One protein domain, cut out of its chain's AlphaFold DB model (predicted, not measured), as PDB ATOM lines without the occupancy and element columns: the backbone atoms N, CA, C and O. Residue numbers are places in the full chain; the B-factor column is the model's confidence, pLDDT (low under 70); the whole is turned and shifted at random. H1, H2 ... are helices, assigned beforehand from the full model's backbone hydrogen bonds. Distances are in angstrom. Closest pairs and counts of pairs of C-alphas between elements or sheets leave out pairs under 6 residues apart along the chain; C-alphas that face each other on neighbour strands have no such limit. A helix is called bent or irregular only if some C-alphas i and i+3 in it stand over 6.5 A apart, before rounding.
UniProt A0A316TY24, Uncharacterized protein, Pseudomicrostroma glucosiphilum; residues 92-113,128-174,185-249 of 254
ATOM      1  N   PHE A  92      41.525  86.550  31.203       81.56
ATOM      2  CA  PHE A  92      42.721  85.734  30.942       81.56
ATOM      3  C   PHE A  92      42.798  84.474  31.827       81.56
ATOM      4  O   PHE A  92      43.323  83.446  31.394       81.56
ATOM      5  N   GLU A  93      42.265  84.521  33.053       83.44
ATOM      6  CA  GLU A  93      42.209  83.350  33.938       83.44
ATOM      7  C   GLU A  93      41.243  82.309  33.364       83.44
ATOM      8  O   GLU A  93      41.578  81.125  33.268       83.44
ATOM      9  N   GLY A  94      40.081  82.766  32.884       85.31
ATOM     10  CA  GLY A  94      39.111  81.930  32.181       85.31
ATOM     11  C   GLY A  94      39.667  81.353  30.879       85.31
ATOM     12  O   GLY A  94      39.419  80.194  30.564       85.31
ATOM     13  N   VAL A  95      40.470  82.128  30.146       85.44
ATOM     14  CA  VAL A  95      41.121  81.694  28.902       85.44
ATOM     15  C   VAL A  95      42.057  80.513  29.154       85.44
ATOM     16  O   VAL A  95      42.010  79.533  28.407       85.44
ATOM     17  N   ARG A  96      42.866  80.580  30.220       82.56
ATOM     18  CA  ARG A  96      43.751  79.480  30.639       82.56
ATOM     19  C   ARG A  96      42.963  78.260  31.104       82.56
ATOM     20  O   ARG A  96      43.310  77.146  30.730       82.56
ATOM     21  N   GLY A  97      41.898  78.465  31.880       87.06
ATOM     22  CA  GLY A  97      41.009  77.378  32.298       87.06
ATOM     23  C   GLY A  97      40.381  76.655  31.102       87.06
ATOM     24  O   GLY A  97      40.421  75.429  31.032       87.06
ATOM     25  N   LEU A  98      39.887  77.413  30.119       87.44
ATOM     26  CA  LEU A  98      39.320  76.854  28.893       87.44
ATOM     27  C   LEU A  98      40.377  76.114  28.059       87.44
ATOM     28  O   LEU A  98      40.068  75.071  27.499       87.44
ATOM     29  N   ALA A  99      41.633  76.575  28.038       84.88
ATOM     30  CA  ALA A  99      42.730  75.863  27.376       84.88
ATOM     31  C   ALA A  99      42.886  74.421  27.892       84.88
ATOM     32  O   ALA A  99      42.989  73.485  27.101       84.88
ATOM     33  N   ILE A 100      42.860  74.247  29.217       85.19
ATOM     34  CA  ILE A 100      42.970  72.936  29.875       85.19
ATOM     35  C   ILE A 100      41.771  72.053  29.510       85.19
ATOM     36  O   ILE A 100      41.920  70.862  29.238       85.19
ATOM     37  N   ASP A 101      40.574  72.634  29.477       87.44
ATOM     38  CA  ASP A 101      39.366  71.917  29.081       87.44
ATOM     39  C   ASP A 101      39.408  71.478  27.607       87.44
ATOM     40  O   ASP A 101      39.072  70.334  27.304       87.44
ATOM     41  N   LEU A 102      39.873  72.336  26.693       84.81
ATOM     42  CA  LEU A 102      40.009  71.997  25.273       84.81
ATOM     43  C   LEU A 102      41.072  70.916  25.043       84.81
ATOM     44  O   LEU A 102      40.841  70.006  24.247       84.81
ATOM     45  N   GLN A 103      42.186  70.944  25.784       82.81
ATOM     46  CA  GLN A 103      43.183  69.866  25.763       82.81
ATOM     47  C   GLN A 103      42.558  68.517  26.135       82.81
ATOM     48  O   GLN A 103      42.804  67.521  25.460       82.81
ATOM     49  N   ARG A 104      41.677  68.477  27.144       83.12
ATOM     50  CA  ARG A 104      40.955  67.245  27.510       83.12
ATOM     51  C   ARG A 104      40.016  66.765  26.407       83.12
ATOM     52  O   ARG A 104      39.923  65.559  26.181       83.12
ATOM     53  N   VAL A 105      39.312  67.679  25.736       83.75
ATOM     54  CA  VAL A 105      38.443  67.334  24.596       83.75
ATOM     55  C   VAL A 105      39.275  66.742  23.454       83.75
ATOM     56  O   VAL A 105      38.881  65.728  22.880       83.75
ATOM     57  N   MET A 106      40.450  67.310  23.173       77.19
ATOM     58  CA  MET A 106      41.384  66.800  22.163       77.19
ATOM     59  C   MET A 106      41.920  65.409  22.513       77.19
ATOM     60  O   MET A 106      41.837  64.513  21.677       77.19
ATOM     61  N   SER A 107      42.378  65.185  23.749       76.81
ATOM     62  CA  SER A 107      42.861  63.865  24.186       76.81
ATOM     63  C   SER A 107      41.774  62.788  24.097       76.81
ATOM     64  O   SER A 107      42.048  61.660  23.702       76.81
ATOM     65  N   ARG A 108      40.511  63.126  24.398       73.56
ATOM     66  CA  ARG A 108      39.377  62.200  24.216       73.56
ATOM     67  C   ARG A 108      39.070  61.928  22.748       73.56
ATOM     68  O   ARG A 108      38.679  60.817  22.406       73.56
ATOM     69  N   ALA A 109      39.209  62.937  21.890       65.94
ATOM     70  CA  ALA A 109      38.969  62.802  20.458       65.94
ATOM     71  C   ALA A 109      40.051  61.955  19.764       65.94
ATOM     72  O   ALA A 109      39.709  61.174  18.882       65.94
ATOM     73  N   GLY A 110      41.312  62.060  20.198       58.03
ATOM     74  CA  GLY A 110      42.429  61.235  19.719       58.03
ATOM     75  C   GLY A 110      42.404  59.777  20.201       58.03
ATOM     76  O   GLY A 110      43.103  58.942  19.644       58.03
ATOM     77  N   GLY A 111      41.569  59.453  21.197       47.06
ATOM     78  CA  GLY A 111      41.397  58.098  21.737       47.06
ATOM     79  C   GLY A 111      40.278  57.268  21.092       47.06
ATOM     80  O   GLY A 111      40.033  56.144  21.528       47.06
ATOM     81  N   VAL A 112      39.573  57.783  20.077       46.34
ATOM     82  CA  VAL A 112      38.612  56.968  19.315       46.34
ATOM     83  C   VAL A 112      39.380  56.235  18.222       46.34
ATOM     84  O   VAL A 112      39.543  56.742  17.115       46.34
ATOM     85  N   ALA A 113      39.865  55.038  18.556       42.03
ATOM     86  CA  ALA A 113      40.378  54.073  17.596       42.03
ATOM     87  C   ALA A 113      39.363  53.912  16.455       42.03
ATOM     88  O   ALA A 113      38.261  53.394  16.642       42.03
ATOM     89  N   LEU A 128      47.889  69.039  21.511       68.38
ATOM     90  CA  LEU A 128      48.486  70.167  20.789       68.38
ATOM     91  C   LEU A 128      50.011  70.151  20.937       68.38
ATOM     92  O   LEU A 128      50.514  70.170  22.064       68.38
ATOM     93  N   ALA A 129      50.717  70.169  19.803       79.19
ATOM     94  CA  ALA A 129      52.165  70.325  19.780       79.19
ATOM     95  C   ALA A 129      52.567  71.512  20.681       79.19
ATOM     96  O   ALA A 129      51.896  72.556  20.647       79.19
ATOM     97  N   PRO A 130      53.617  71.387  21.510       78.62
ATOM     98  CA  PRO A 130      53.982  72.419  22.480       78.62
ATOM     99  C   PRO A 130      54.239  73.781  21.815       78.62
ATOM    100  O   PRO A 130      53.902  74.825  22.376       78.62
ATOM    101  N   GLU A 131      54.732  73.787  20.576       83.38
ATOM    102  CA  GLU A 131      54.945  74.988  19.765       83.38
ATOM    103  C   GLU A 131      53.628  75.661  19.357       83.38
ATOM    104  O   GLU A 131      53.537  76.889  19.273       83.38
ATOM    105  N   LEU A 132      52.586  74.872  19.085       82.06
ATOM    106  CA  LEU A 132      51.248  75.384  18.797       82.06
ATOM    107  C   LEU A 132      50.607  75.958  20.065       82.06
ATOM    108  O   LEU A 132      50.008  77.031  20.013       82.06
ATOM    109  N   LEU A 133      50.789  75.301  21.212       81.38
ATOM    110  CA  LEU A 133      50.274  75.787  22.490       81.38
ATOM    111  C   LEU A 133      50.878  77.145  22.880       81.38
ATOM    112  O   LEU A 133      50.137  78.046  23.280       81.38
ATOM    113  N   GLU A 134      52.193  77.325  22.724       84.69
ATOM    114  CA  GLU A 134      52.832  78.609  23.044       84.69
ATOM    115  C   GLU A 134      52.382  79.720  22.080       84.69
ATOM    116  O   GLU A 134      52.090  80.833  22.523       84.69
ATOM    117  N   ARG A 135      52.205  79.421  20.782       86.19
ATOM    118  CA  ARG A 135      51.629  80.382  19.820       86.19
ATOM    119  C   ARG A 135      50.198  80.779  20.184       86.19
ATOM    120  O   ARG A 135      49.870  81.965  20.183       86.19
ATOM    121  N   ILE A 136      49.358  79.805  20.533       84.56
ATOM    122  CA  ILE A 136      47.978  80.049  20.967       84.56
ATOM    123  C   ILE A 136      47.960  80.936  22.214       84.56
ATOM    124  O   ILE A 136      47.205  81.900  22.261       84.56
ATOM    125  N   LYS A 137      48.817  80.667  23.201       85.12
ATOM    126  CA  LYS A 137      48.919  81.464  24.428       85.12
ATOM    127  C   LYS A 137      49.269  82.926  24.145       85.12
ATOM    128  O   LYS A 137      48.593  83.810  24.662       85.12
ATOM    129  N   VAL A 138      50.251  83.187  23.278       85.88
ATOM    130  CA  VAL A 138      50.597  84.559  22.860       85.88
ATOM    131  C   VAL A 138      49.400  85.247  22.195       85.88
ATOM    132  O   VAL A 138      49.071  86.388  22.520       85.88
ATOM    133  N   LEU A 139      48.710  84.552  21.290       85.31
ATOM    134  CA  LEU A 139      47.540  85.089  20.592       85.31
ATOM    135  C   LEU A 139      46.360  85.373  21.525       85.31
ATOM    136  O   LEU A 139      45.672  86.384  21.368       85.31
ATOM    137  N   LEU A 140      46.145  84.504  22.504       85.31
ATOM    138  CA  LEU A 140      45.139  84.656  23.543       85.31
ATOM    139  C   LEU A 140      45.446  85.836  24.467       85.31
ATOM    140  O   LEU A 140      44.541  86.614  24.765       85.31
ATOM    141  N   ASP A 141      46.707  86.015  24.870       85.31
ATOM    142  CA  ASP A 141      47.137  87.170  25.662       85.31
ATOM    143  C   ASP A 141      46.900  88.475  24.884       85.31
ATOM    144  O   ASP A 141      46.335  89.429  25.427       85.31
ATOM    145  N   ILE A 142      47.237  88.508  23.588       85.19
ATOM    146  CA  ILE A 142      46.959  89.658  22.715       85.19
ATOM    147  C   ILE A 142      45.453  89.922  22.636       85.19
ATOM    148  O   ILE A 142      45.017  91.058  22.825       85.19
ATOM    149  N   ALA A 143      44.642  88.901  22.356       84.00
ATOM    150  CA  ALA A 143      43.197  89.051  22.220       84.00
ATOM    151  C   ALA A 143      42.537  89.498  23.538       84.00
ATOM    152  O   ALA A 143      41.692  90.397  23.529       84.00
ATOM    153  N   SER A 144      42.996  88.975  24.678       83.31
ATOM    154  CA  SER A 144      42.571  89.430  26.002       83.31
ATOM    155  C   SER A 144      42.942  90.895  26.247       83.31
ATOM    156  O   SER A 144      42.115  91.650  26.754       83.31
ATOM    157  N   GLN A 145      44.134  91.342  25.842       84.75
ATOM    158  CA  GLN A 145      44.510  92.757  25.927       84.75
ATOM    159  C   GLN A 145      43.632  93.649  25.038       84.75
ATOM    160  O   GLN A 145      43.297  94.758  25.446       84.75
ATOM    161  N   GLN A 146      43.216  93.177  23.856       85.06
ATOM    162  CA  GLN A 146      42.302  93.939  22.995       85.06
ATOM    163  C   GLN A 146      40.924  94.126  23.640       85.06
ATOM    164  O   GLN A 146      40.349  95.207  23.526       85.06
ATOM    165  N   LEU A 147      40.412  93.123  24.362       86.12
ATOM    166  CA  LEU A 147      39.141  93.244  25.088       86.12
ATOM    167  C   LEU A 147      39.180  94.340  26.156       86.12
ATOM    168  O   LEU A 147      38.204  95.075  26.291       86.12
ATOM    169  N   ARG A 148      40.322  94.518  26.834       85.50
ATOM    170  CA  ARG A 148      40.539  95.567  27.852       85.50
ATOM    171  C   ARG A 148      40.485  96.991  27.298       85.50
ATOM    172  O   ARG A 148      40.389  97.949  28.059       85.50
ATOM    173  N   LEU A 149      40.565  97.148  25.977       86.19
ATOM    174  CA  LEU A 149      40.382  98.436  25.303       86.19
ATOM    175  C   LEU A 149      38.906  98.743  25.009       86.19
ATOM    176  O   LEU A 149      38.607  99.790  24.436       86.19
ATOM    177  N   THR A 150      37.993  97.843  25.375       88.25
ATOM    178  CA  THR A 150      36.555  97.943  25.110       88.25
ATOM    179  C   THR A 150      35.747  97.861  26.404       88.25
ATOM    180  O   THR A 150      36.281  97.575  27.472       88.25
ATOM    181  N   ALA A 151      34.431  98.065  26.309       87.50
ATOM    182  CA  ALA A 151      33.522  97.902  27.443       87.50
ATOM    183  C   ALA A 151      33.214  96.429  27.793       87.50
ATOM    184  O   ALA A 151      32.435  96.180  28.709       87.50
ATOM    185  N   ALA A 152      33.790  95.450  27.081       88.69
ATOM    186  CA  ALA A 152      33.425  94.041  27.220       88.69
ATOM    187  C   ALA A 152      33.600  93.498  28.652       88.69
ATOM    188  O   ALA A 152      32.755  92.729  29.104       88.69
ATOM    189  N   GLU A 153      34.627  93.938  29.390       88.69
ATOM    190  CA  GLU A 153      34.863  93.514  30.785       88.69
ATOM    191  C   GLU A 153      33.755  93.933  31.762       88.69
ATOM    192  O   GLU A 153      33.620  93.338  32.826       88.69
ATOM    193  N   PHE A 154      32.933  94.920  31.394       88.50
ATOM    194  CA  PHE A 154      31.790  95.368  32.194       88.50
ATOM    195  C   PHE A 154      30.467  94.718  31.771       88.50
ATOM    196  O   PHE A 154      29.471  94.851  32.478       88.50
ATOM    197  N   LEU A 155      30.441  94.052  30.614       90.38
ATOM    198  CA  LEU A 155      29.225  93.493  30.016       90.38
ATOM    199  C   LEU A 155      29.155  91.970  30.131       90.38
ATOM    200  O   LEU A 155      28.061  91.412  30.181       90.38
ATOM    201  N   TYR A 156      30.305  91.299  30.165       91.25
ATOM    202  CA  TYR A 156      30.391  89.844  30.117       91.25
ATOM    203  C   TYR A 156      31.201  89.290  31.279       91.25
ATOM    204  O   TYR A 156      32.139  89.911  31.778       91.25
ATOM    205  N   THR A 157      30.866  88.069  31.680       91.56
ATOM    206  CA  THR A 157      31.629  87.345  32.698       91.56
ATOM    207  C   THR A 157      33.001  86.915  32.157       91.56
ATOM    208  O   THR A 157      33.155  86.702  30.950       91.56
ATOM    209  N   PRO A 158      34.001  86.685  33.027       90.94
ATOM    210  CA  PRO A 158      35.329  86.226  32.610       90.94
ATOM    211  C   PRO A 158      35.316  84.953  31.752       90.94
ATOM    212  O   PRO A 158      36.085  84.845  30.799       90.94
ATOM    213  N   SER A 159      34.416  84.006  32.035       90.81
ATOM    214  CA  SER A 159      34.260  82.775  31.248       90.81
ATOM    215  C   SER A 159      33.683  83.032  29.855       90.81
ATOM    216  O   SER A 159      34.112  82.405  28.888       90.81
ATOM    217  N   GLN A 160      32.747  83.975  29.725       92.19
ATOM    218  CA  GLN A 160      32.219  84.388  28.422       92.19
ATOM    219  C   GLN A 160      33.299  85.110  27.608       92.19
ATOM    220  O   GLN A 160      33.501  84.790  26.438       92.19
ATOM    221  N   LEU A 161      34.050  86.020  28.241       91.62
ATOM    222  CA  LEU A 161      35.195  86.690  27.616       91.62
ATOM    223  C   LEU A 161      36.224  85.678  27.121       91.62
ATOM    224  O   LEU A 161      36.715  85.799  26.000       91.62
ATOM    225  N   ALA A 162      36.505  84.648  27.919       91.12
ATOM    226  CA  ALA A 162      37.393  83.566  27.530       91.12
ATOM    227  C   ALA A 162      36.896  82.817  26.292       91.12
ATOM    228  O   ALA A 162      37.653  82.662  25.333       91.12
ATOM    229  N   LEU A 163      35.623  82.416  26.281       92.12
ATOM    230  CA  LEU A 163      35.006  81.732  25.147       92.12
ATOM    231  C   LEU A 163      35.088  82.567  23.863       92.12
ATOM    232  O   LEU A 163      35.502  82.065  22.819       92.12
ATOM    233  N   GLY A 164      34.753  83.856  23.940       91.00
ATOM    234  CA  GLY A 164      34.835  84.758  22.793       91.00
ATOM    235  C   GLY A 164      36.265  85.042  22.335       91.00
ATOM    236  O   GLY A 164      36.519  85.140  21.136       91.00
ATOM    237  N   THR A 165      37.223  85.102  23.265       90.31
ATOM    238  CA  THR A 165      38.655  85.225  22.943       90.31
ATOM    239  C   THR A 165      39.113  84.017  22.127       90.31
ATOM    240  O   THR A 165      39.687  84.190  21.054       90.31
ATOM    241  N   TRP A 166      38.789  82.802  22.579       91.50
ATOM    242  CA  TRP A 166      39.078  81.565  21.851       91.50
ATOM    243  C   TRP A 166      38.384  81.516  20.490       91.50
ATOM    244  O   TRP A 166      39.034  81.242  19.484       91.50
ATOM    245  N   SER A 167      37.095  81.854  20.436       91.69
ATOM    246  CA  SER A 167      36.333  81.904  19.186       91.69
ATOM    247  C   SER A 167      36.965  82.863  18.172       91.69
ATOM    248  O   SER A 167      37.156  82.481  17.017       91.69
ATOM    249  N   SER A 168      37.425  84.038  18.612       90.19
ATOM    250  CA  SER A 168      38.074  85.026  17.740       90.19
ATOM    251  C   SER A 168      39.366  84.532  17.073       90.19
ATOM    252  O   SER A 168      39.736  85.037  16.015       90.19
ATOM    253  N   LEU A 169      40.051  83.539  17.658       87.94
ATOM    254  CA  LEU A 169      41.238  82.918  17.056       87.94
ATOM    255  C   LEU A 169      40.888  81.914  15.954       87.94
ATOM    256  O   LEU A 169      41.727  81.611  15.108       87.94
ATOM    257  N   THR A 170      39.657  81.401  15.962       86.88
ATOM    258  CA  THR A 170      39.166  80.421  14.985       86.88
ATOM    259  C   THR A 170      38.521  81.069  13.759       86.88
ATOM    260  O   THR A 170      38.304  80.393  12.749       86.88
ATOM    261  N   GLU A 171      38.208  82.366  13.823       83.75
ATOM    262  CA  GLU A 171      37.631  83.120  12.710       83.75
ATOM    263  C   GLU A 171      38.685  83.400  11.625       83.75
ATOM    264  O   GLU A 171      39.817  83.798  11.896       83.75
ATOM    265  N   GLU A 172      38.311  83.227  10.357       63.16
ATOM    266  CA  GLU A 172      39.209  83.447   9.210       63.16
ATOM    267  C   GLU A 172      39.391  84.927   8.824       63.16
ATOM    268  O   GLU A 172      40.148  85.252   7.912       63.16
ATOM    269  N   GLY A 173      38.745  85.860   9.523       58.53
ATOM    270  CA  GLY A 173      38.666  87.258   9.104       58.53
ATOM    271  C   GLY A 173      39.590  88.194   9.875       58.53
ATOM    272  O   GLY A 173      39.257  88.625  10.979       58.53
ATOM    273  N   GLY A 174      40.701  88.627   9.271       51.41
ATOM    274  CA  GLY A 174      41.397  89.809   9.792       51.41
ATOM    275  C   GLY A 174      42.715  90.208   9.143       51.41
ATOM    276  O   GLY A 174      43.115  91.363   9.297       51.41
ATOM    277  N   SER A 185      53.685  84.653  14.338       63.84
ATOM    278  CA  SER A 185      52.629  84.773  15.339       63.84
ATOM    279  C   SER A 185      51.229  84.396  14.837       63.84
ATOM    280  O   SER A 185      50.269  84.575  15.578       63.84
ATOM    281  N   THR A 186      51.073  83.890  13.611       80.69
ATOM    282  CA  THR A 186      49.754  83.570  13.034       80.69
ATOM    283  C   THR A 186      49.475  82.065  13.026       80.69
ATOM    284  O   THR A 186      50.376  81.252  12.826       80.69
ATOM    285  N   LEU A 187      48.214  81.686  13.265       85.19
ATOM    286  CA  LEU A 187      47.759  80.298  13.120       85.19
ATOM    287  C   LEU A 187      47.538  79.973  11.644       85.19
ATOM    288  O   LEU A 187      46.942  80.790  10.928       85.19
ATOM    289  N   THR A 188      47.940  78.779  11.211       88.44
ATOM    290  CA  THR A 188      47.637  78.263   9.870       88.44
ATOM    291  C   THR A 188      46.135  78.015   9.706       88.44
ATOM    292  O   THR A 188      45.386  77.920  10.681       88.44
ATOM    293  N   SER A 189      45.662  77.905   8.462       86.50
ATOM    294  CA  SER A 189      44.251  77.581   8.197       86.50
ATOM    295  C   SER A 189      43.844  76.236   8.811       86.50
ATOM    296  O   SER A 189      42.727  76.095   9.307       86.50
ATOM    297  N   GLU A 190      44.754  75.260   8.804       86.94
ATOM    298  CA  GLU A 190      44.543  73.934   9.392       86.94
ATOM    299  C   GLU A 190      44.446  74.012  10.918       86.94
ATOM    300  O   GLU A 190      43.502  73.481  11.501       86.94
ATOM    301  N   GLU A 191      45.350  74.755  11.563       87.38
ATOM    302  CA  GLU A 191      45.334  74.987  13.012       87.38
ATOM    303  C   GLU A 191      44.041  75.687  13.453       87.38
ATOM    304  O   GLU A 191      43.414  75.284  14.433       87.38
ATOM    305  N   ARG A 192      43.578  76.698  12.705       88.62
ATOM    306  CA  ARG A 192      42.304  77.382  13.001       88.62
ATOM    307  C   ARG A 192      41.108  76.454  12.847       88.62
ATOM    308  O   ARG A 192      40.221  76.484  13.696       88.62
ATOM    309  N   SER A 193      41.080  75.639  11.792       88.06
ATOM    310  CA  SER A 193      40.021  74.650  11.559       88.06
ATOM    311  C   SER A 193      39.972  73.616  12.688       88.06
ATOM    312  O   SER A 193      38.910  73.359  13.255       88.06
ATOM    313  N   MET A 194      41.134  73.100  13.097       87.19
ATOM    314  CA  MET A 194      41.261  72.188  14.231       87.19
ATOM    315  C   MET A 194      40.722  72.817  15.523       87.19
ATOM    316  O   MET A 194      39.864  72.230  16.182       87.19
ATOM    317  N   LEU A 195      41.167  74.031  15.864       87.75
ATOM    318  CA  LEU A 195      40.696  74.740  17.055       87.75
ATOM    319  C   LEU A 195      39.194  75.025  17.004       87.75
ATOM    320  O   LEU A 195      38.517  74.871  18.018       87.75
ATOM    321  N   ARG A 196      38.660  75.389  15.832       90.50
ATOM    322  CA  ARG A 196      37.222  75.594  15.618       90.50
ATOM    323  C   ARG A 196      36.439  74.326  15.927       90.50
ATOM    324  O   ARG A 196      35.466  74.389  16.668       90.50
ATOM    325  N   ASN A 197      36.885  73.186  15.406       89.88
ATOM    326  CA  ASN A 197      36.217  71.903  15.613       89.88
ATOM    327  C   ASN A 197      36.225  71.493  17.089       89.88
ATOM    328  O   ASN A 197      35.202  71.054  17.614       89.88
ATOM    329  N   VAL A 198      37.351  71.676  17.782       89.25
ATOM    330  CA  VAL A 198      37.452  71.345  19.212       89.25
ATOM    331  C   VAL A 198      36.599  72.285  20.056       89.25
ATOM    332  O   VAL A 198      35.875  71.824  20.936       89.25
ATOM    333  N   LEU A 199      36.640  73.587  19.773       91.19
ATOM    334  CA  LEU A 199      35.813  74.567  20.466       91.19
ATOM    335  C   LEU A 199      34.325  74.287  20.248       91.19
ATOM    336  O   LEU A 199      33.551  74.328  21.200       91.19
ATOM    337  N   GLN A 200      33.933  73.955  19.018       91.62
ATOM    338  CA  GLN A 200      32.549  73.640  18.688       91.62
ATOM    339  C   GLN A 200      32.072  72.391  19.423       91.62
ATOM    340  O   GLN A 200      31.006  72.410  20.028       91.62
ATOM    341  N   ARG A 201      32.898  71.341  19.458       90.81
ATOM    342  CA  ARG A 201      32.608  70.131  20.231       90.81
ATOM    343  C   ARG A 201      32.462  70.428  21.723       90.81
ATOM    344  O   ARG A 201      31.533  69.935  22.350       90.81
ATOM    345  N   TRP A 202      33.343  71.259  22.286       92.44
ATOM    346  CA  TRP A 202      33.224  71.691  23.679       92.44
ATOM    347  C   TRP A 202      31.913  72.454  23.922       92.44
ATOM    348  O   TRP A 202      31.240  72.193  24.916       92.44
ATOM    349  N   ILE A 203      31.513  73.354  23.016       92.25
ATOM    350  CA  ILE A 203      30.233  74.075  23.110       92.25
ATOM    351  C   ILE A 203      29.062  73.087  23.082       92.25
ATOM    352  O   ILE A 203      28.206  73.146  23.962       92.25
ATOM    353  N   ASP A 204      29.063  72.150  22.136       91.56
ATOM    354  CA  ASP A 204      27.987  71.171  21.958       91.56
ATOM    355  C   ASP A 204      27.846  70.237  23.177       91.56
ATOM    356  O   ASP A 204      26.736  69.857  23.544       91.56
ATOM    357  N   GLU A 205      28.952  69.913  23.859       90.25
ATOM    358  CA  GLU A 205      28.945  69.140  25.111       90.25
ATOM    359  C   GLU A 205      28.409  69.943  26.316       90.25
ATOM    360  O   GLU A 205      27.877  69.360  27.265       90.25
ATOM    361  N   ARG A 206      28.550  71.277  26.320       89.62
ATOM    362  CA  ARG A 206      28.219  72.138  27.474       89.62
ATOM    363  C   ARG A 206      26.859  72.819  27.374       89.62
ATOM    364  O   ARG A 206      26.203  73.004  28.397       89.62
ATOM    365  N   GLU A 207      26.424  73.185  26.178       89.06
ATOM    366  CA  GLU A 207      25.184  73.929  25.935       89.06
ATOM    367  C   GLU A 207      23.915  73.215  26.464       89.06
ATOM    368  O   GLU A 207      23.111  73.860  27.154       89.06
ATOM    369  N   PRO A 208      23.751  71.884  26.304       87.19
ATOM    370  CA  PRO A 208      22.616  71.158  26.883       87.19
ATOM    371  C   PRO A 208      22.588  71.191  28.419       87.19
ATOM    372  O   PRO A 208      21.513  71.246  29.017       87.19
ATOM    373  N   LEU A 209      23.759  71.199  29.070       85.81
ATOM    374  CA  LEU A 209      23.880  71.225  30.536       85.81
ATOM    375  C   LEU A 209      23.446  72.571  31.131       85.81
ATOM    376  O   LEU A 209      22.947  72.639  32.255       85.81
ATOM    377  N   LEU A 210      23.626  73.655  30.377       79.69
ATOM    378  CA  LEU A 210      23.187  74.994  30.777       79.69
ATOM    379  C   LEU A 210      21.677  75.172  30.574       79.69
ATOM    380  O   LEU A 210      21.005  75.839  31.364       79.69
ATOM    381  N   SER A 211      21.137  74.515  29.548       74.50
ATOM    382  CA  SER A 211      19.716  74.562  29.200       74.50
ATOM    383  C   SER A 211      18.848  73.797  30.206       74.50
ATOM    384  O   SER A 211      17.756  74.241  30.540       74.50
ATOM    385  N   SER A 212      19.346  72.691  30.768       70.75
ATOM    386  CA  SER A 212      18.634  71.924  31.803       70.75
ATOM    387  C   SER A 212      18.586  72.615  33.173       70.75
ATOM    388  O   SER A 212      17.794  72.227  34.031       70.75
ATOM    389  N   SER A 213      19.410  73.645  33.378       65.19
ATOM    390  CA  SER A 213      19.583  74.326  34.667       65.19
ATOM    391  C   SER A 213      18.769  75.622  34.796       65.19
ATOM    392  O   SER A 213      18.711  76.206  35.877       65.19
ATOM    393  N   SER A 214      18.151  76.103  33.711       59.62
ATOM    394  CA  SER A 214      17.479  77.405  33.665       59.62
ATOM    395  C   SER A 214      15.952  77.260  33.666       59.62
ATOM    396  O   SER A 214      15.316  77.086  32.636       59.62
ATOM    397  N   SER A 215      15.335  77.390  34.842       59.22
ATOM    398  CA  SER A 215      13.877  77.549  35.005       59.22
ATOM    399  C   SER A 215      13.396  79.001  34.819       59.22
ATOM    400  O   SER A 215      12.240  79.317  35.095       59.22
ATOM    401  N   SER A 216      14.279  79.903  34.375       58.53
ATOM    402  CA  SER A 216      14.019  81.341  34.242       58.53
ATOM    403  C   SER A 216      13.513  81.705  32.842       58.53
ATOM    404  O   SER A 216      14.060  81.258  31.839       58.53
ATOM    405  N   SER A 217      12.495  82.565  32.778       49.53
ATOM    406  CA  SER A 217      11.728  82.946  31.580       49.53
ATOM    407  C   SER A 217      12.448  83.871  30.586       49.53
ATOM    408  O   SER A 217      11.833  84.345  29.632       49.53
ATOM    409  N   THR A 218      13.731  84.163  30.789       56.12
ATOM    410  CA  THR A 218      14.572  84.867  29.813       56.12
ATOM    411  C   THR A 218      15.421  83.844  29.078       56.12
ATOM    412  O   THR A 218      16.281  83.228  29.705       56.12
ATOM    413  N   LEU A 219      15.186  83.668  27.772       53.88
ATOM    414  CA  LEU A 219      15.977  82.766  26.931       53.88
ATOM    415  C   LEU A 219      17.468  83.109  27.091       53.88
ATOM    416  O   LEU A 219      17.862  84.226  26.739       53.88
ATOM    417  N   PRO A 220      18.296  82.209  27.652       67.38
ATOM    418  CA  PRO A 220      19.725  82.452  27.724       67.38
ATOM    419  C   PRO A 220      20.267  82.548  26.294       67.38
ATOM    420  O   PRO A 220      19.954  81.707  25.453       67.38
ATOM    421  N   LEU A 221      21.055  83.592  26.011       78.50
ATOM    422  CA  LEU A 221      21.818  83.677  24.764       78.50
ATOM    423  C   LEU A 221      22.632  82.388  24.603       78.50
ATOM    424  O   LEU A 221      23.256  81.939  25.570       78.50
ATOM    425  N   SER A 222      22.622  81.807  23.401       90.00
ATOM    426  CA  SER A 222      23.395  80.595  23.129       90.00
ATOM    427  C   SER A 222      24.883  80.863  23.370       90.00
ATOM    428  O   SER A 222      25.364  81.994  23.214       90.00
ATOM    429  N   LEU A 223      25.648  79.830  23.737       88.31
ATOM    430  CA  LEU A 223      27.095  79.992  23.928       88.31
ATOM    431  C   LEU A 223      27.763  80.486  22.638       88.31
ATOM    432  O   LEU A 223      28.727  81.254  22.685       88.31
ATOM    433  N   ARG A 224      27.211  80.084  21.490       90.81
ATOM    434  CA  ARG A 224      27.655  80.502  20.159       90.81
ATOM    435  C   ARG A 224      27.426  81.997  19.930       90.81
ATOM    436  O   ARG A 224      28.350  82.678  19.488       90.81
ATOM    437  N   ASP A 225      26.254  82.518  20.284       90.81
ATOM    438  CA  ASP A 225      25.939  83.944  20.125       90.81
ATOM    439  C   ASP A 225      26.847  84.809  21.001       90.81
ATOM    440  O   ASP A 225      27.404  85.806  20.540       90.81
ATOM    441  N   VAL A 226      27.057  84.397  22.256       89.94
ATOM    442  CA  VAL A 226      27.958  85.096  23.183       89.94
ATOM    443  C   VAL A 226      29.391  85.104  22.646       89.94
ATOM    444  O   VAL A 226      30.051  86.146  22.658       89.94
ATOM    445  N   ALA A 227      29.868  83.969  22.129       90.69
ATOM    446  CA  ALA A 227      31.198  83.863  21.544       90.69
ATOM    447  C   ALA A 227      31.385  84.831  20.361       90.69
ATOM    448  O   ALA A 227      32.372  85.568  20.324       90.69
ATOM    449  N   GLN A 228      30.411  84.895  19.448       90.62
ATOM    450  CA  GLN A 228      30.438  85.780  18.275       90.62
ATOM    451  C   GLN A 228      30.359  87.269  18.646       90.62
ATOM    452  O   GLN A 228      31.069  88.111  18.075       90.62
ATOM    453  N   GLN A 229      29.518  87.621  19.622       91.19
ATOM    454  CA  GLN A 229      29.419  88.995  20.117       91.19
ATOM    455  C   GLN A 229      30.759  89.460  20.694       91.19
ATOM    456  O   GLN A 229      31.263  90.524  20.333       91.19
ATOM    457  N   ILE A 230      31.398  88.637  21.524       89.62
ATOM    458  CA  ILE A 230      32.688  88.968  22.138       89.62
ATOM    459  C   ILE A 230      33.820  88.973  21.107       89.62
ATOM    460  O   ILE A 230      34.658  89.875  21.140       89.62
ATOM    461  N   ALA A 231      33.826  88.057  20.134       87.62
ATOM    462  CA  ALA A 231      34.782  88.096  19.025       87.62
ATOM    463  C   ALA A 231      34.704  89.425  18.248       87.62
ATOM    464  O   ALA A 231      35.717  89.974  17.804       87.62
ATOM    465  N   THR A 232      33.515  90.024  18.157       89.56
ATOM    466  CA  THR A 232      33.337  91.367  17.588       89.56
ATOM    467  C   THR A 232      34.000  92.453  18.439       89.56
ATOM    468  O   THR A 232      34.685  93.312  17.880       89.56
ATOM    469  N   TYR A 233      33.908  92.384  19.771       88.94
ATOM    470  CA  TYR A 233      34.657  93.282  20.661       88.94
ATOM    471  C   TYR A 233      36.175  93.120  20.519       88.94
ATOM    472  O   TYR A 233      36.883  94.124  20.451       88.94
ATOM    473  N   VAL A 234      36.693  91.892  20.382       85.94
ATOM    474  CA  VAL A 234      38.130  91.659  20.118       85.94
ATOM    475  C   VAL A 234      38.563  92.379  18.834       85.94
ATOM    476  O   VAL A 234      39.600  93.049  18.805       85.94
ATOM    477  N   ARG A 235      37.757  92.289  17.768       86.12
ATOM    478  CA  ARG A 235      38.028  92.965  16.487       86.12
ATOM    479  C   ARG A 235      37.995  94.486  16.617       86.12
ATOM    480  O   ARG A 235      38.880  95.154  16.078       86.12
ATOM    481  N   GLN A 236      37.025  95.029  17.351       88.31
ATOM    482  CA  GLN A 236      36.945  96.462  17.648       88.31
ATOM    483  C   GLN A 236      38.175  96.941  18.430       88.31
ATOM    484  O   GLN A 236      38.794  97.931  18.040       88.31
ATOM    485  N   GLY A 237      38.586  96.201  19.464       84.31
ATOM    486  CA  GLY A 237      39.803  96.476  20.227       84.31
ATOM    487  C   GLY A 237      41.042  96.503  19.331       84.31
ATOM    488  O   GLY A 237      41.777  97.489  19.325       84.31
ATOM    489  N   ARG A 238      41.205  95.495  18.459       83.25
ATOM    490  CA  ARG A 238      42.312  95.429  17.485       83.25
ATOM    491  C   ARG A 238      42.319  96.620  16.520       83.25
ATOM    492  O   ARG A 238      43.387  97.105  16.146       83.25
ATOM    493  N   ALA A 239      41.151  97.084  16.077       83.25
ATOM    494  CA  ALA A 239      41.043  98.279  15.241       83.25
ATOM    495  C   ALA A 239      41.463  99.544  16.012       83.25
ATOM    496  O   ALA A 239      42.267 100.326  15.505       83.25
ATOM    497  N   ALA A 240      41.004  99.700  17.256       81.19
ATOM    498  CA  ALA A 240      41.378 100.819  18.121       81.19
ATOM    499  C   ALA A 240      42.885 100.836  18.447       81.19
ATOM    500  O   ALA A 240      43.512 101.895  18.418       81.19
ATOM    501  N   GLY A 241      43.487  99.669  18.701       76.75
ATOM    502  CA  GLY A 241      44.926  99.530  18.933       76.75
ATOM    503  C   GLY A 241      45.768  99.961  17.727       76.75
ATOM    504  O   GLY A 241      46.745 100.689  17.889       76.75
ATOM    505  N   ARG A 242      45.353  99.587  16.507       78.62
ATOM    506  CA  ARG A 242      46.030 100.004  15.263       78.62
ATOM    507  C   ARG A 242      45.968 101.513  15.034       78.62
ATOM    508  O   ARG A 242      46.976 102.101  14.656       78.62
ATOM    509  N   LEU A 243      44.825 102.142  15.310       68.62
ATOM    510  CA  LEU A 243      44.681 103.598  15.196       68.62
ATOM    511  C   LEU A 243      45.606 104.348  16.162       68.62
ATOM    512  O   LEU A 243      46.198 105.346  15.765       68.62
ATOM    513  N   ARG A 244      45.788 103.848  17.394       65.44
ATOM    514  CA  ARG A 244      46.722 104.453  18.363       65.44
ATOM    515  C   ARG A 244      48.180 104.389  17.912       65.44
ATOM    516  O   ARG A 244      48.914 105.350  18.123       65.44
ATOM    517  N   LEU A 245      48.595 103.277  17.302       65.88
ATOM    518  CA  LEU A 245      49.949 103.141  16.757       65.88
ATOM    519  C   LEU A 245      50.165 104.093  15.574       65.88
ATOM    520  O   LEU A 245      51.163 104.802  15.550       65.88
ATOM    521  N   ALA A 246      49.187 104.194  14.667       65.88
ATOM    522  CA  ALA A 246      49.246 105.131  13.545       65.88
ATOM    523  C   ALA A 246      49.245 106.608  13.990       65.88
ATOM    524  O   ALA A 246      49.893 107.437  13.360       65.88
ATOM    525  N   SER A 247      48.554 106.955  15.085       61.88
ATOM    526  CA  SER A 247      48.567 108.324  15.625       61.88
ATOM    527  C   SER A 247      49.843 108.665  16.403       61.88
ATOM    528  O   SER A 247      50.231 109.826  16.447       61.88
ATOM    529  N   GLY A 248      50.497 107.673  17.020       51.44
ATOM    530  CA  GLY A 248      51.707 107.874  17.829       51.44
ATOM    531  C   GLY A 248      52.986 108.111  17.018       51.44
ATOM    532  O   GLY A 248      53.963 108.621  17.559       51.44
ATOM    533  N   GLU A 249      52.993 107.788  15.721       47.94
ATOM    534  CA  GLU A 249      54.122 108.086  14.826       47.94
ATOM    535  C   GLU A 249      54.129 109.544  14.321       47.94
ATOM    536  O   GLU A 249      55.136 109.995  13.782       47.94
TER     537      GLU A 249
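This is residues 92 to 113, 128 to 174 and 185 to 249 of the 254 residues of an uncharacterized protein of Pseudomicrostroma glucosiphilum (UniProt A0A316TY24). Helix H4 is the core, and four longer helices, H1, H2, H5 and H6, pack round it, mostly crossed, while residues 212 to 218 and 242 to 249 stick out. The printed part has 134 residues with six named helices, H1 to H6 in chain order, and no named strand: all helix. It is compact, with a radius of gyration of the C-alphas of 15.8 A, and spans 53 by 42 by 24 A.

H1, residues 92 to 110, begins at C-alpha 92 (42.721, 85.734, 30.942) and is 26.9 A long. H2 is residues 130 to 147, 25.7 A; H3 is residues 152 to 155; H4 is residues 158 to 170, 18.9 A. H5, residues 189 to 211, 32.4 A, has a kink of 27 degrees near residue 205 and is only just irregular, C-alphas 205 and 208 being 6.9 A apart. H6, residues 223 to 248, 37.7 A, ends at C-alpha 248 (51.707, 107.874, 17.829).

The hub, H4, touches H6 about perpendicular at 75 degrees, closest C-alphas Gly 164 and Ala 227, 3.9 A. Residues 92 to 98 of H1 touch H4, closest C-alphas Val 95 and Ala 162, 4.4 A. Residues 139 to 144 of H2 touch H4, closest C-alphas Ala 143 and Thr 165, 6.0 A. H4 and H5 touch at a shallow tilt of 33 degrees, only just short of steep, closest C-alphas Thr 170 and Arg 192, 4.8 A. H3 is close to H6 but not clearly touching, closest C-alphas Ala 152 and Tyr 233, 6.7 A. Every O i to N i+4 pair is within hydrogen-bond range in H1, H2 and H6, against 8 of 9 in H4 and 17 of 19 in H5; H3 is too short for one.

C-alphas 113 and 128 are 18.3 A apart across one cut, 174 and 185 13.5 A across the other. The link from H5 to H6 is long. Confidence under 70 includes residues 213 to 220 and 243 to 249.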